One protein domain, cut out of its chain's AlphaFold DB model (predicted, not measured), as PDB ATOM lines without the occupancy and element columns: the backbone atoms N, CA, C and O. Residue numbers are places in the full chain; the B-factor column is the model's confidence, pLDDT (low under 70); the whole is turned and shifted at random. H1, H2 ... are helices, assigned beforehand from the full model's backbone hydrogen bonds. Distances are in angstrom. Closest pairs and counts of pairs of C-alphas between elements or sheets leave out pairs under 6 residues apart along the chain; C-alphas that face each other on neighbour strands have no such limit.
ATOM      1  N   THR A  32     202.752 124.683 144.557       62.38
ATOM      2  CA  THR A  32     201.938 125.230 143.468       62.38
ATOM      3  C   THR A  32     200.768 126.078 143.982       62.38
ATOM      4  O   THR A  32     199.769 125.538 144.432       62.38
ATOM      5  N   ASP A  33     200.891 127.411 143.917       68.12
ATOM      6  CA  ASP A  33     199.803 128.384 144.107       68.12
ATOM      7  C   ASP A  33     199.303 128.812 142.712       68.12
ATOM      8  O   ASP A  33     199.926 129.663 142.067       68.12
ATOM      9  N   PRO A  34     198.200 128.230 142.201       73.25
ATOM     10  CA  PRO A  34     197.794 128.392 140.805       73.25
ATOM     11  C   PRO A  34     197.467 129.827 140.378       73.25
ATOM     12  O   PRO A  34     197.521 130.146 139.188       73.25
ATOM     13  N   LEU A  35     197.083 130.690 141.325       76.12
ATOM     14  CA  LEU A  35     196.698 132.082 141.074       76.12
ATOM     15  C   LEU A  35     197.648 133.103 141.714       76.12
ATOM     16  O   LEU A  35     197.363 134.300 141.639       76.12
ATOM     17  N   ASN A  36     198.774 132.665 142.289       76.50
ATOM     18  CA  ASN A  36     199.755 133.516 142.974       76.50
ATOM     19  C   ASN A  36     199.119 134.428 144.047       76.50
ATOM     20  O   ASN A  36     199.419 135.624 144.124       76.50
ATOM     21  N   LYS A  37     198.206 133.880 144.857       79.62
ATOM     22  CA  LYS A  37     197.594 134.554 146.013       79.62
ATOM     23  C   LYS A  37     197.958 133.805 147.306       79.62
ATOM     24  O   LYS A  37     197.083 133.160 147.896       79.62
ATOM     25  N   PRO A  38     199.200 133.947 147.804       75.56
ATOM     26  CA  PRO A  38     199.742 133.081 148.854       75.56
ATOM     27  C   PRO A  38     199.013 133.224 150.196       75.56
ATOM     28  O   PRO A  38     198.913 132.262 150.951       75.56
ATOM     29  N   GLU A  39     198.452 134.404 150.487       75.81
ATOM     30  CA  GLU A  39     197.695 134.650 151.722       75.81
ATOM     31  C   GLU A  39     196.409 133.818 151.791       75.81
ATOM     32  O   GLU A  39     196.118 133.204 152.814       75.81
ATOM     33  N   ILE A  40     195.648 133.770 150.694       76.12
ATOM     34  CA  ILE A  40     194.394 133.008 150.622       76.12
ATOM     35  C   ILE A  40     194.699 131.526 150.392       76.12
ATOM     36  O   ILE A  40     194.017 130.669 150.949       76.12
ATOM     37  N   TRP A  41     195.751 131.217 149.628       77.19
ATOM     38  CA  TRP A  41     196.206 129.845 149.419       77.19
ATOM     39  C   TRP A  41     196.619 129.175 150.733       77.19
ATOM     40  O   TRP A  41     196.178 128.065 151.011       77.19
ATOM     41  N   GLY A  42     197.346 129.877 151.611       74.06
ATOM     42  CA  GLY A  42     197.683 129.363 152.943       74.06
ATOM     43  C   GLY A  42     196.459 129.122 153.837       74.06
ATOM     44  O   GLY A  42     196.436 128.171 154.624       74.06
ATOM     45  N   MET A  43     195.406 129.936 153.691       76.94
ATOM     46  CA  MET A  43     194.125 129.692 154.369       76.94
ATOM     47  C   MET A  43     193.428 128.450 153.811       76.94
ATOM     48  O   MET A  43     192.909 127.650 154.584       76.94
ATOM     49  N   LEU A  44     193.478 128.244 152.494       76.00
ATOM     50  CA  LEU A  44     192.952 127.045 151.840       76.00
ATOM     51  C   LEU A  44     193.720 125.781 152.240       76.00
ATOM     52  O   LEU A  44     193.100 124.739 152.415       76.00
ATOM     53  N   THR A  45     195.039 125.857 152.458       72.88
ATOM     54  CA  THR A  45     195.826 124.726 152.988       72.88
ATOM     55  C   THR A  45     195.352 124.300 154.382       72.88
ATOM     56  O   THR A  45     195.497 123.140 154.757       72.88
ATOM     57  N   SER A  46     194.776 125.227 155.153       72.88
ATOM     58  CA  SER A  46     194.243 124.956 156.495       72.88
ATOM     59  C   SER A  46     192.769 124.532 156.477       72.88
ATOM     60  O   SER A  46     192.362 123.717 157.302       72.88
ATOM     61  N   ASP A  47     191.972 125.070 155.549       75.25
ATOM     62  CA  ASP A  47     190.556 124.741 155.358       75.25
ATOM     63  C   ASP A  47     190.197 124.655 153.858       75.25
ATOM     64  O   ASP A  47     189.687 125.615 153.263       75.25
ATOM     65  N   PRO A  48     190.439 123.493 153.220       73.94
ATOM     66  CA  PRO A  48     190.178 123.301 151.794       73.94
ATOM     67  C   PRO A  48     188.683 123.138 151.468       73.94
ATOM     68  O   PRO A  48     188.308 123.096 150.292       73.94
ATOM     69  N   GLY A  49     187.812 123.031 152.479       70.62
ATOM     70  CA  GLY A  49     186.371 122.816 152.313       70.62
ATOM     71  C   GLY A  49     185.557 124.098 152.126       70.62
ATOM     72  O   GLY A  49     184.385 124.036 151.757       70.62
ATOM     73  N   SER A  50     186.151 125.267 152.365       74.56
ATOM     74  CA  SER A  50     185.419 126.531 152.376       74.56
ATOM     75  C   SER A  50     185.142 127.075 150.972       74.56
ATOM     76  O   SER A  50     186.005 127.665 150.318       74.56
ATOM     77  N   THR A  51     183.881 126.977 150.535       75.62
ATOM     78  CA  THR A  51     183.375 127.612 149.302       75.62
ATOM     79  C   THR A  51     183.650 129.120 149.275       75.62
ATOM     80  O   THR A  51     183.923 129.695 148.221       75.62
ATOM     81  N   PHE A  52     183.621 129.774 150.440       77.12
ATOM     82  CA  PHE A  52     183.904 131.202 150.562       77.12
ATOM     83  C   PHE A  52     185.374 131.524 150.254       77.12
ATOM     84  O   PHE A  52     185.645 132.443 149.473       77.12
ATOM     85  N   LEU A  53     186.319 130.748 150.798       77.25
ATOM     86  CA  LEU A  53     187.747 130.938 150.529       77.25
ATOM     87  C   LEU A  53     188.068 130.696 149.055       77.25
ATOM     88  O   LEU A  53     188.744 131.523 148.450       77.25
ATOM     89  N   TRP A  54     187.493 129.660 148.440       81.88
ATOM     90  CA  TRP A  54     187.648 129.415 147.005       81.88
ATOM     91  C   TRP A  54     187.044 130.527 146.141       81.88
ATOM     92  O   TRP A  54     187.674 130.972 145.183       81.88
ATOM     93  N   SER A  55     185.871 131.055 146.503       75.38
ATOM     94  CA  SER A  55     185.269 132.196 145.795       75.38
ATOM     95  C   SER A  55     186.135 133.463 145.885       75.38
ATOM     96  O   SER A  55     186.311 134.186 144.902       75.38
ATOM     97  N   THR A  56     186.771 133.684 147.039       78.81
ATOM     98  CA  THR A  56     187.694 134.805 147.275       78.81
ATOM     99  C   THR A  56     189.014 134.597 146.527       78.81
ATOM    100  O   THR A  56     189.563 135.528 145.931       78.81
ATOM    101  N   TYR A  57     189.492 133.354 146.482       81.12
ATOM    102  CA  TYR A  57     190.694 132.946 145.766       81.12
ATOM    103  C   TYR A  57     190.540 133.133 144.251       81.12
ATOM    104  O   TYR A  57     191.384 133.768 143.615       81.12
ATOM    105  N   VAL A  58     189.403 132.724 143.682       83.69
ATOM    106  CA  VAL A  58     189.070 132.941 142.263       83.69
ATOM    107  C   VAL A  58     188.697 134.405 141.977       83.69
ATOM    108  O   VAL A  58     188.889 134.890 140.864       83.69
ATOM    109  N   GLY A  59     188.236 135.152 142.985       77.88
ATOM    110  CA  GLY A  59     187.832 136.556 142.856       77.88
ATOM    111  C   GLY A  59     186.434 136.741 142.261       77.88
ATOM    112  O   GLY A  59     186.119 137.818 141.757       77.88
ATOM    113  N   LYS A  60     185.602 135.695 142.302       77.88
ATOM    114  CA  LYS A  60     184.219 135.692 141.816       77.88
ATOM    115  C   LYS A  60     183.326 134.956 142.814       77.88
ATOM    116  O   LYS A  60     183.743 133.923 143.339       77.88
ATOM    117  N   PRO A  61     182.089 135.422 143.051       74.12
ATOM    118  CA  PRO A  61     181.149 134.669 143.867       74.12
ATOM    119  C   PRO A  61     180.873 133.311 143.216       74.12
ATOM    120  O   PRO A  61     180.688 133.227 142.002       74.12
ATOM    121  N   TRP A  62     180.816 132.256 144.033       71.56
ATOM    122  CA  TRP A  62     180.690 130.860 143.583       71.56
ATOM    123  C   TRP A  62     179.534 130.629 142.597       71.56
ATOM    124  O   TRP A  62     179.649 129.871 141.636       71.56
ATOM    125  N   ILE A  63     178.434 131.358 142.804       64.25
ATOM    126  CA  ILE A  63     177.205 131.334 141.997       64.25
ATOM    127  C   ILE A  63     177.458 131.786 140.546       64.25
ATOM    128  O   ILE A  63     176.744 131.378 139.640       64.25
ATOM    129  N   THR A  64     178.489 132.598 140.313       72.69
ATOM    130  CA  THR A  64     178.827 133.159 138.992       72.69
ATOM    131  C   THR A  64     179.944 132.409 138.269       72.69
ATOM    132  O   THR A  64     180.335 132.811 137.174       72.69
ATOM    133  N   LEU A  65     180.482 131.342 138.871       75.25
ATOM    134  CA  LEU A  65     181.516 130.527 138.240       75.25
ATOM    135  C   LEU A  65     180.913 129.649 137.145       75.25
ATOM    136  O   LEU A  65     179.914 128.955 137.361       75.25
ATOM    137  N   THR A  66     181.564 129.647 135.987       75.38
ATOM    138  CA  THR A  66     181.264 128.715 134.895       75.38
ATOM    139  C   THR A  66     181.640 127.283 135.282       75.38
ATOM    140  O   THR A  66     182.446 127.066 136.189       75.38
ATOM    141  N   TYR A  67     181.088 126.297 134.574       66.62
ATOM    142  CA  TYR A  67     181.400 124.878 134.788       66.62
ATOM    143  C   TYR A  67     182.917 124.608 134.782       66.62
ATOM    144  O   TYR A  67     183.450 124.076 135.751       66.62
ATOM    145  N   ASN A  68     183.628 125.109 133.766       67.81
ATOM    146  CA  ASN A  68     185.082 124.945 133.636       67.81
ATOM    147  C   ASN A  68     185.870 125.611 134.780       67.81
ATOM    148  O   ASN A  68     186.954 125.163 135.144       67.81
ATOM    149  N   GLU A  69     185.370 126.716 135.342       69.94
ATOM    150  CA  GLU A  69     186.017 127.375 136.483       69.94
ATOM    151  C   GLU A  69     185.818 126.579 137.777       69.94
ATOM    152  O   GLU A  69     186.746 126.494 138.577       69.94
ATOM    153  N   LYS A  70     184.645 125.964 137.962       78.31
ATOM    154  CA  LYS A  70     184.368 125.080 139.103       78.31
ATOM    155  C   LYS A  70     185.185 123.792 139.026       78.31
ATOM    156  O   LYS A  70     185.815 123.428 140.009       78.31
ATOM    157  N   GLU A  71     185.252 123.169 137.851       75.31
ATOM    158  CA  GLU A  71     186.078 121.978 137.609       75.31
ATOM    159  C   GLU A  71     187.559 122.249 137.917       75.31
ATOM    160  O   GLU A  71     188.226 121.458 138.583       75.31
ATOM    161  N   ARG A  72     188.066 123.424 137.525       78.12
ATOM    162  CA  ARG A  72     189.426 123.855 137.879       78.12
ATOM    163  C   ARG A  72     189.623 124.019 139.381       78.12
ATOM    164  O   ARG A  72     190.654 123.591 139.893       78.12
ATOM    165  N   VAL A  73     188.668 124.619 140.090       81.50
ATOM    166  CA  VAL A  73     188.755 124.732 141.553       81.50
ATOM    167  C   VAL A  73     188.787 123.354 142.212       81.50
ATOM    168  O   VAL A  73     189.611 123.136 143.096       81.50
ATOM    169  N   GLU A  74     187.961 122.413 141.759       77.81
ATOM    170  CA  GLU A  74     187.988 121.043 142.281       77.81
ATOM    171  C   GLU A  74     189.322 120.347 141.979       77.81
ATOM    172  O   GLU A  74     189.887 119.708 142.863       77.81
ATOM    173  N   SER A  75     189.903 120.551 140.791       77.69
ATOM    174  CA  SER A  75     191.236 120.013 140.479       77.69
ATOM    175  C   SER A  75     192.316 120.530 141.441       77.69
ATOM    176  O   SER A  75     193.124 119.750 141.942       77.69
ATOM    177  N   TRP A  76     192.278 121.820 141.787       82.06
ATOM    178  CA  TRP A  76     193.209 122.427 142.740       82.06
ATOM    179  C   TRP A  76     192.972 121.970 144.169       82.06
ATOM    180  O   TRP A  76     193.917 121.797 144.930       82.06
ATOM    181  N   LYS A  77     191.716 121.755 144.545       79.81
ATOM    182  CA  LYS A  77     191.357 121.216 145.852       79.81
ATOM    183  C   LYS A  77     191.858 119.783 146.013       79.81
ATOM    184  O   LYS A  77     192.388 119.455 147.070       79.81
ATOM    185  N   LEU A  78     191.754 118.957 144.972       76.88
ATOM    186  CA  LEU A  78     192.317 117.604 144.961       76.88
ATOM    187  C   LEU A  78     193.847 117.620 145.052       76.88
ATOM    188  O   LEU A  78     194.412 116.878 145.852       76.88
ATOM    189  N   GLU A  79     194.516 118.491 144.294       77.06
ATOM    190  CA  GLU A  79     195.974 118.668 144.362       77.06
ATOM    191  C   GLU A  79     196.428 119.135 145.756       77.06
ATOM    192  O   GLU A  79     197.388 118.610 146.323       77.06
ATOM    193  N   LEU A  80     195.692 120.075 146.355       77.19
ATOM    194  CA  LEU A  80     195.950 120.582 147.698       77.19
ATOM    195  C   LEU A  80     195.759 119.498 148.763       77.19
ATOM    196  O   LEU A  80     196.598 119.359 149.649       77.19
ATOM    197  N   LEU A  81     194.702 118.689 148.661       75.94
ATOM    198  CA  LEU A  81     194.478 117.550 149.553       75.94
ATOM    199  C   LEU A  81     195.572 116.489 149.403       75.94
ATOM    200  O   LEU A  81     196.057 115.981 150.410       75.94
ATOM    201  N   ALA A  82     196.012 116.202 148.175       75.44
ATOM    202  CA  ALA A  82     197.130 115.297 147.921       75.44
ATOM    203  C   ALA A  82     198.445 115.830 148.518       75.44
ATOM    204  O   ALA A  82     199.212 115.072 149.104       75.44
ATOM    205  N   THR A  83     198.676 117.142 148.440       71.88
ATOM    206  CA  THR A  83     199.859 117.802 149.014       71.88
ATOM    207  C   THR A  83     199.822 117.807 150.542       71.88
ATOM    208  O   THR A  83     200.833 117.546 151.192       71.88
ATOM    209  N   ILE A  84     198.651 118.051 151.138       71.00
ATOM    210  CA  ILE A  84     198.443 117.949 152.589       71.00
ATOM    211  C   ILE A  84     198.672 116.507 153.048       71.00
ATOM    212  O   ILE A  84     199.387 116.293 154.023       71.00
ATOM    213  N   GLN A  85     198.132 115.521 152.327       69.31
ATOM    214  CA  GLN A  85     198.324 114.102 152.615       69.31
ATOM    215  C   GLN A  85     199.802 113.701 152.517       69.31
ATOM    216  O   GLN A  85     200.315 113.074 153.437       69.31
ATOM    217  N   ALA A  86     200.515 114.142 151.478       66.88
ATOM    218  CA  ALA A  86     201.949 113.902 151.321       66.88
ATOM    219  C   ALA A  86     202.786 114.592 152.416       66.88
ATOM    220  O   ALA A  86     203.732 114.004 152.931       66.88
ATOM    221  N   SER A  87     202.414 115.808 152.837       63.28
ATOM    222  CA  SER A  87     203.071 116.512 153.951       63.28
ATOM    223  C   SER A  87     202.799 115.840 155.303       63.28
ATOM    224  O   SER A  87     203.667 115.827 156.179       63.28
ATOM    225  N   ILE A  88     201.608 115.262 155.487       60.19
ATOM    226  CA  ILE A  88     201.281 114.437 156.654       60.19
ATOM    227  C   ILE A  88     202.104 113.149 156.612       60.19
ATOM    228  O   ILE A  88     202.715 112.815 157.618       60.19
ATOM    229  N   GLU A  89     202.193 112.468 155.470       55.97
ATOM    230  CA  GLU A  89     203.017 111.266 155.293       55.97
ATOM    231  C   GLU A  89     204.504 111.544 155.559       55.97
ATOM    232  O   GLU A  89     205.143 110.787 156.284       55.97
ATOM    233  N   GLU A  90     205.050 112.665 155.085       55.97
ATOM    234  CA  GLU A  90     206.438 113.064 155.347       55.97
ATOM    235  C   GLU A  90     206.690 113.377 156.834       55.97
ATOM    236  O   GLU A  90     207.708 112.966 157.403       55.97
ATOM    237  N   LYS A  91     205.738 114.041 157.507       52.31
ATOM    238  CA  LYS A  91     205.799 114.292 158.959       52.31
ATOM    239  C   LYS A  91     205.627 113.012 159.780       52.31
ATOM    240  O   LYS A  91     206.301 112.851 160.795       52.31
ATOM    241  N   VAL A  92     204.792 112.082 159.320       46.97
ATOM    242  CA  VAL A  92     204.573 110.773 159.947       46.97
ATOM    243  C   VAL A  92     205.817 109.891 159.802       46.97
ATOM    244  O   VAL A  92     206.234 109.304 160.795       46.97
ATOM    245  N   VAL A  93     206.502 109.888 158.651       49.56
ATOM    246  CA  VAL A  93     207.786 109.174 158.450       49.56
ATOM    247  C   VAL A  93     208.903 109.717 159.359       49.56
ATOM    248  O   VAL A  93     209.789 108.965 159.777       49.56
ATOM    249  N   ALA A  94     208.867 111.004 159.722       49.53
ATOM    250  CA  ALA A  94     209.808 111.590 160.681       49.53
ATOM    251  C   ALA A  94     209.529 111.171 162.143       49.53
ATOM    252  O   ALA A  94     210.473 111.050 162.933       49.53
TER     253      ALA A  94
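AT A GLANCE: This is residues 32 to 94 of the 220 residues of an uncharacterized protein of Sediminitomix flava (UniProt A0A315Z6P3). One long helix, H3, runs past a small helical hairpin of H1 and H2, and its far part, residues 85 to 94, sticks out free as an arm. The printed part has 63 residues with three named helices, H1, H2 and H3 along the chain, no named strand, and the class all helix. It is only just compact, close to loose, with a radius of gyration of the C-alphas of 12.6 A and spans of 43 by 21 by 18 A.

IN THESE COORDINATES: H1, residues 38 to 46, starts at C-alpha 38 (199.742, 133.081, 148.854) and is 12.4 A long. H2, residues 51 to 58, is 10.5 A long. H3, residues 67 to 94, is 40.7 A long and ends at C-alpha 94 (209.808, 111.590, 160.681).

HOW THE PARTS SIT: H1 and H2 form a hairpin and touch, the closest C-alphas being Ile 40 and Tyr 57, 6.1 A apart, at a shallow tilt of 28 degrees, opposite ways. H3 is close to H1 but not clearly touching; their closest C-alphas, Thr 45 and Leu 80, are 6.7 A apart, at a steep tilt of 67 degrees. H3 is also close to H2 but not clearly touching, with the closest C-alphas, Trp 54 and Val 73, 7.3 A apart, about perpendicular at 76 degrees. In H1, H2 and H3 every O i to N i+4 pair is within hydrogen-bond range.

THE WHOLE: The C-alphas farthest apart, Thr 64 and Ala 94, are 43.5 A apart. The printed part has no cut; the link H1 to H2 is tight and H2 to H3 short. Model confidence is under 70 at residues 32 to 33, 63, 67 to 69 and 85 to 94.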